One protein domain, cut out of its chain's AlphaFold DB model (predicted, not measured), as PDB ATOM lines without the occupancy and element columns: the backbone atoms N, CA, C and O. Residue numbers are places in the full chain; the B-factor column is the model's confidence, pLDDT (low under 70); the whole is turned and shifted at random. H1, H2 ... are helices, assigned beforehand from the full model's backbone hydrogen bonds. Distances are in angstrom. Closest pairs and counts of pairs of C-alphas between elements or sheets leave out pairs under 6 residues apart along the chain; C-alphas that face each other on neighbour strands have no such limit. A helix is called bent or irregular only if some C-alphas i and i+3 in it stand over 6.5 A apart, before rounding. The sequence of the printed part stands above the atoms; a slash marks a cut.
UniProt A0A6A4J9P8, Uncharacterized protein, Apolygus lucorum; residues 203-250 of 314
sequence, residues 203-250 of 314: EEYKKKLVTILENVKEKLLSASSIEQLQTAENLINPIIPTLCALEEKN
ATOM      1  N   GLU A 203     287.756 115.851 334.068       83.94
ATOM      2  CA  GLU A 203     288.681 114.788 333.648       83.94
ATOM      3  C   GLU A 203     288.456 114.372 332.188       83.94
ATOM      4  O   GLU A 203     289.407 114.093 331.459       83.94
ATOM      5  N   GLU A 204     287.207 114.395 331.723       86.88
ATOM      6  CA  GLU A 204     286.874 114.154 330.318       86.88
ATOM      7  C   GLU A 204     287.393 115.288 329.419       86.88
ATOM      8  O   GLU A 204     287.992 115.035 328.371       86.88
ATOM      9  N   TYR A 205     287.267 116.538 329.871       87.56
ATOM     10  CA  TYR A 205     287.815 117.697 329.172       87.56
ATOM     11  C   TYR A 205     289.351 117.690 329.135       87.56
ATOM     12  O   TYR A 205     289.941 117.969 328.091       87.56
ATOM     13  N   LYS A 206     290.015 117.298 330.234       88.56
ATOM     14  CA  LYS A 206     291.474 117.094 330.277       88.56
ATOM     15  C   LYS A 206     291.915 116.039 329.269       88.56
ATOM     16  O   LYS A 206     292.822 116.303 328.487       88.56
ATOM     17  N   LYS A 207     291.250 114.878 329.236       90.56
ATOM     18  CA  LYS A 207     291.543 113.821 328.254       90.56
ATOM     19  C   LYS A 207     291.387 114.332 326.824       90.56
ATOM     20  O   LYS A 207     292.281 114.128 326.013       90.56
ATOM     21  N   LYS A 208     290.307 115.065 326.533       91.38
ATOM     22  CA  LYS A 208     290.084 115.677 325.217       91.38
ATOM     23  C   LYS A 208     291.198 116.660 324.832       91.38
ATOM     24  O   LYS A 208     291.654 116.628 323.693       91.38
ATOM     25  N   LEU A 209     291.647 117.503 325.764       88.88
ATOM     26  CA  LEU A 209     292.759 118.432 325.534       88.88
ATOM     27  C   LEU A 209     294.084 117.708 325.283       88.88
ATOM     28  O   LEU A 209     294.802 118.083 324.360       88.88
ATOM     29  N   VAL A 210     294.387 116.659 326.049       91.62
ATOM     30  CA  VAL A 210     295.593 115.842 325.841       91.62
ATOM     31  C   VAL A 210     295.586 115.221 324.443       91.62
ATOM     32  O   VAL A 210     296.575 115.339 323.727       91.62
ATOM     33  N   THR A 211     294.459 114.664 323.990       92.56
ATOM     34  CA  THR A 211     294.340 114.109 322.631       92.56
ATOM     35  C   THR A 211     294.565 115.166 321.543       92.56
ATOM     36  O   THR A 211     295.182 114.879 320.517       92.56
ATOM     37  N   ILE A 212     294.083 116.396 321.751       90.19
ATOM     38  CA  ILE A 212     294.320 117.509 320.819       90.19
ATOM     39  C   ILE A 212     295.813 117.850 320.767       90.19
ATOM     40  O   ILE A 212     296.356 117.998 319.674       90.19
ATOM     41  N   LEU A 213     296.480 117.940 321.920       90.19
ATOM     42  CA  LEU A 213     297.910 118.244 321.989       90.19
ATOM     43  C   LEU A 213     298.770 117.151 321.352       90.19
ATOM     44  O   LEU A 213     299.714 117.480 320.639       90.19
ATOM     45  N   GLU A 214     298.424 115.875 321.532       90.12
ATOM     46  CA  GLU A 214     299.145 114.768 320.893       90.12
ATOM     47  C   GLU A 214     299.006 114.835 319.361       90.12
ATOM     48  O   GLU A 214     299.991 114.717 318.645       90.12
ATOM     49  N   ASN A 215     297.813 115.139 318.836       90.75
ATOM     50  CA  ASN A 215     297.612 115.332 317.394       90.75
ATOM     51  C   ASN A 215     298.392 116.545 316.852       90.75
ATOM     52  O   ASN A 215     298.978 116.487 315.771       90.75
ATOM     53  N   VAL A 216     298.435 117.650 317.605       88.06
ATOM     54  CA  VAL A 216     299.258 118.817 317.250       88.06
ATOM     55  C   VAL A 216     300.738 118.434 317.222       88.06
ATOM     56  O   VAL A 216     301.427 118.760 316.261       88.06
ATOM     57  N   LYS A 217     301.215 117.694 318.224       90.62
ATOM     58  CA  LYS A 217     302.590 117.193 318.297       90.62
ATOM     59  C   LYS A 217     302.940 116.307 317.100       90.62
ATOM     60  O   LYS A 217     303.959 116.557 316.465       90.62
ATOM     61  N   GLU A 218     302.089 115.350 316.733       90.25
ATOM     62  CA  GLU A 218     302.301 114.509 315.544       90.25
ATOM     63  C   GLU A 218     302.372 115.347 314.257       90.25
ATOM     64  O   GLU A 218     303.248 115.137 313.417       90.25
ATOM     65  N   LYS A 219     301.516 116.369 314.122       86.69
ATOM     66  CA  LYS A 219     301.565 117.292 312.978       86.69
ATOM     67  C   LYS A 219     302.860 118.101 312.927       86.69
ATOM     68  O   LYS A 219     303.401 118.278 311.839       86.69
ATOM     69  N   LEU A 220     303.373 118.548 314.074       88.25
ATOM     70  CA  LEU A 220     304.653 119.259 314.157       88.25
ATOM     71  C   LEU A 220     305.842 118.349 313.832       88.25
ATOM     72  O   LEU A 220     306.757 118.785 313.144       88.25
ATOM     73  N   LEU A 221     305.814 117.086 314.263       87.38
ATOM     74  CA  LEU A 221     306.847 116.101 313.923       87.38
ATOM     75  C   LEU A 221     306.831 115.732 312.434       87.38
ATOM     76  O   LEU A 221     307.881 115.471 311.854       87.38
ATOM     77  N   SER A 222     305.653 115.748 311.805       88.75
ATOM     78  CA  SER A 222     305.502 115.526 310.362       88.75
ATOM     79  C   SER A 222     305.810 116.755 309.493       88.75
ATOM     80  O   SER A 222     305.794 116.649 308.267       88.75
ATOM     81  N   ALA A 223     306.055 117.925 310.096       87.94
ATOM     82  CA  ALA A 223     306.303 119.156 309.356       87.94
ATOM     83  C   ALA A 223     307.662 119.094 308.644       87.94
ATOM     84  O   ALA A 223     308.702 118.880 309.263       87.94
ATOM     85  N   SER A 224     307.661 119.315 307.329       84.94
ATOM     86  CA  SER A 224     308.867 119.262 306.492       84.94
ATOM     87  C   SER A 224     309.448 120.645 306.181       84.94
ATOM     88  O   SER A 224     310.441 120.741 305.465       84.94
ATOM     89  N   SER A 225     308.822 121.720 306.678       92.31
ATOM     90  CA  SER A 225     309.246 123.103 306.446       92.31
ATOM     91  C   SER A 225     309.408 123.876 307.752       92.31
ATOM     92  O   SER A 225     308.551 123.845 308.635       92.31
ATOM     93  N   ILE A 226     310.497 124.640 307.835       87.44
ATOM     94  CA  ILE A 226     310.797 125.544 308.952       87.44
ATOM     95  C   ILE A 226     309.705 126.613 309.098       87.44
ATOM     96  O   ILE A 226     309.347 126.974 310.216       87.44
ATOM     97  N   GLU A 227     309.103 127.058 307.993       86.25
ATOM     98  CA  GLU A 227     308.024 128.055 308.008       86.25
ATOM     99  C   GLU A 227     306.764 127.527 308.712       86.25
ATOM    100  O   GLU A 227     306.064 128.268 309.406       86.25
ATOM    101  N   GLN A 228     306.491 126.222 308.589       84.25
ATOM    102  CA  GLN A 228     305.366 125.574 309.270       84.25
ATOM    103  C   GLN A 228     305.586 125.540 310.788       84.25
ATOM    104  O   GLN A 228     304.652 125.789 311.553       84.25
ATOM    105  N   LEU A 229     306.825 125.299 311.225       86.19
ATOM    106  CA  LEU A 229     307.199 125.305 312.641       86.19
ATOM    107  C   LEU A 229     307.187 126.720 313.233       86.19
ATOM    108  O   LEU A 229     306.626 126.918 314.306       86.19
ATOM    109  N   GLN A 230     307.705 127.716 312.509       85.88
ATOM    110  CA  GLN A 230     307.659 129.125 312.928       85.88
ATOM    111  C   GLN A 230     306.221 129.642 313.044       85.88
ATOM    112  O   GLN A 230     305.882 130.396 313.957       85.88
ATOM    113  N   THR A 231     305.337 129.206 312.146       86.56
ATOM    114  CA  THR A 231     303.909 129.536 312.227       86.56
ATOM    115  C   THR A 231     303.282 128.952 313.493       86.56
ATOM    116  O   THR A 231     302.543 129.648 314.187       86.56
ATOM    117  N   ALA A 232     303.601 127.703 313.842       85.12
ATOM    118  CA  ALA A 232     303.117 127.089 315.076       85.12
ATOM    119  C   ALA A 232     303.677 127.772 316.335       85.12
ATOM    120  O   ALA A 232     302.933 128.021 317.284       85.12
ATOM    121  N   GLU A 233     304.959 128.138 316.326       86.19
ATOM    122  CA  GLU A 233     305.610 128.891 317.401       86.19
ATOM    123  C   GLU A 233     304.892 130.224 317.670       86.19
ATOM    124  O   GLU A 233     304.539 130.534 318.812       86.19
ATOM    125  N   ASN A 234     304.561 130.966 316.611       86.00
ATOM    126  CA  ASN A 234     303.829 132.230 316.707       86.00
ATOM    127  C   ASN A 234     302.404 132.075 317.269       86.00
ATOM    128  O   ASN A 234     301.871 133.022 317.848       86.00
ATOM    129  N   LEU A 235     301.784 130.898 317.124       86.12
ATOM    130  CA  LEU A 235     300.451 130.605 317.661       86.12
ATOM    131  C   LEU A 235     300.488 130.140 319.124       86.12
ATOM    132  O   LEU A 235     299.561 130.435 319.878       86.12
ATOM    133  N   ILE A 236     301.541 129.429 319.539       87.25
ATOM    134  CA  ILE A 236     301.660 128.860 320.890       87.25
ATOM    135  C   ILE A 236     302.191 129.898 321.888       87.25
ATOM    136  O   ILE A 236     301.655 130.019 322.993       87.25
ATOM    137  N   ASN A 237     303.196 130.688 321.499       84.81
ATOM    138  CA  ASN A 237     303.862 131.651 322.384       84.81
ATOM    139  C   ASN A 237     302.908 132.644 323.086       84.81
ATOM    140  O   ASN A 237     303.082 132.884 324.283       84.81
ATOM    141  N   PRO A 238     301.860 133.185 322.432       90.88
ATOM    142  CA  PRO A 238     300.909 134.095 323.079       90.88
ATOM    143  C   PRO A 238     300.014 133.439 324.143       90.88
ATOM    144  O   PRO A 238     299.430 134.137 324.975       90.88
ATOM    145  N   ILE A 239     299.876 132.110 324.127       85.69
ATOM    146  CA  ILE A 239     298.975 131.377 325.029       85.69
ATOM    147  C   ILE A 239     299.646 131.134 326.391       85.69
ATOM    148  O   ILE A 239     298.970 131.163 327.422       85.69
ATOM    149  N   ILE A 240     300.975 130.982 326.421       84.00
ATOM    150  CA  ILE A 240     301.759 130.673 327.632       84.00
ATOM    151  C   ILE A 240     301.507 131.681 328.773       84.00
ATOM    152  O   ILE A 240     301.139 131.243 329.866       84.00
ATOM    153  N   PRO A 241     301.589 133.013 328.563       85.38
ATOM    154  CA  PRO A 241     301.344 133.982 329.634       85.38
ATOM    155  C   PRO A 241     299.921 133.907 330.200       85.38
ATOM    156  O   PRO A 241     299.703 134.143 331.388       85.38
ATOM    157  N   THR A 242     298.946 133.561 329.353       83.94
ATOM    158  CA  THR A 242     297.538 133.436 329.748       83.94
ATOM    159  C   THR A 242     297.328 132.228 330.659       83.94
ATOM    160  O   THR A 242     296.611 132.332 331.652       83.94
ATOM    161  N   LEU A 243     297.984 131.099 330.367       82.06
ATOM    162  CA  LEU A 243     297.924 129.898 331.204       82.06
ATOM    163  C   LEU A 243     298.598 130.119 332.564       82.06
ATOM    164  O   LEU A 243     298.003 129.788 333.589       82.06
ATOM    165  N   CYS A 244     299.770 130.763 332.593       79.38
ATOM    166  CA  CYS A 244     300.453 131.111 333.842       79.38
ATOM    167  C   CYS A 244     299.590 132.014 334.742       79.38
ATOM    168  O   CYS A 244     299.461 131.769 335.939       79.38
ATOM    169  N   ALA A 245     298.917 133.016 334.165       80.69
ATOM    170  CA  ALA A 245     298.045 133.916 334.921       80.69
ATOM    171  C   ALA A 245     296.805 133.218 335.517       80.69
ATOM    172  O   ALA A 245     296.267 133.660 336.535       80.69
ATOM    173  N   LEU A 246     296.314 132.147 334.886       77.81
ATOM    174  CA  LEU A 246     295.209 131.343 335.422       77.81
ATOM    175  C   LEU A 246     295.662 130.446 336.581       77.81
ATOM    176  O   LEU A 246     294.888 130.229 337.511       77.81
ATOM    177  N   GLU A 247     296.908 129.974 336.560       75.19
ATOM    178  CA  GLU A 247     297.497 129.210 337.664       75.19
ATOM    179  C   GLU A 247     297.663 130.070 338.928       75.19
ATOM    180  O   GLU A 247     297.338 129.630 340.031       75.19
ATOM    181  N   GLU A 248     298.088 131.329 338.774       70.69
ATOM    182  CA  GLU A 248     298.262 132.269 339.890       70.69
ATOM    183  C   GLU A 248     296.939 132.630 340.582       70.69
ATOM    184  O   GLU A 248     296.892 132.744 341.806       70.69
ATOM    185  N   LYS A 249     295.834 132.747 339.833       63.88
ATOM    186  CA  LYS A 249     294.506 133.050 340.400       63.88
ATOM    187  C   LYS A 249     293.978 131.957 341.329       63.88
ATOM    188  O   LYS A 249     293.229 132.271 342.247       63.88
ATOM    189  N   ASN A 250     294.391 130.707 341.132       58.50
ATOM    190  CA  ASN A 250     293.998 129.594 341.998       58.50
ATOM    191  C   ASN A 250     294.800 129.540 343.314       58.50
ATOM    192  O   ASN A 250     294.458 128.750 344.187       58.50
TER     193      ASN A 250
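What this domain is: This is residues 203 to 250 of the 314 residues of an uncharacterized protein of Apolygus lucorum (UniProt A0A6A4J9P8). What shape does the backbone make? It is a flat, open V: the long helix H1 makes one arm, and after a tight turn H2 and H3, nearly end to end, make the other arm and run back the opposite way. The arms come near each other where H1 ends and H2 begins, and the space between H1 and H3 is open. What is it made of, and how large is it? The printed part has 48 residues with three named helices in the order H1, H2, H3 and no named strand, in the class all helix. It is loose, with a radius of gyration of the C-alphas of 13.3 A and spans of 40 by 24 by 9 A.

Where its parts are: Where does the first helix run? H1 is residues 203 to 221, from C-alpha 203 at (288.681, 114.788, 333.648) to C-alpha 221 at (306.847, 116.101, 313.923), a length of 26.8 A. What comes next? H2 is residues 226 to 236, 15.4 A long, and its first C-alpha is at (310.797, 125.544, 308.952). Where does the last helix end? H3 is residues 240 to 249, 14.9 A long, and C-alpha 249 is at (294.506, 133.050, 340.400).

How they stand to each other: How does H1 stand to H2? They are close but not clearly touching, with 1 pair of C-alphas within 8 A, the closest being those of Leu 220 and Leu 229 at 6.7 A. Their lines stand at a shallow tilt of 23 degrees, opposite ways, and their centres are 17.3 A apart. Where does H3 stand? H3 and H2 meet only through their link, and H1 and H3 are apart. Are the helix backbones well formed? In H1, H2 and H3 every O i to N i+4 pair is within hydrogen-bond range, and no helix is bent or irregular.

The domain as a whole: How far does the printed part reach? The two C-alphas farthest apart are those of Ser 224 and Asn 250, at 39.9 A, while those of Glu 203 and Asn 250, the first and last printed, are 17.8 A apart. Are there cuts or long links? The printed part has no cut, and the links H1 to H2, with 4 residues, and H2 to H3, with 3, are tight. What stands free? Residues 203 to 215 of H1, residues 222 to 227, and residues 233 to 250 stand free. Where is confidence low? The mean pLDDT of the printed part is 85.4, and residues 249 to 250 are under 70.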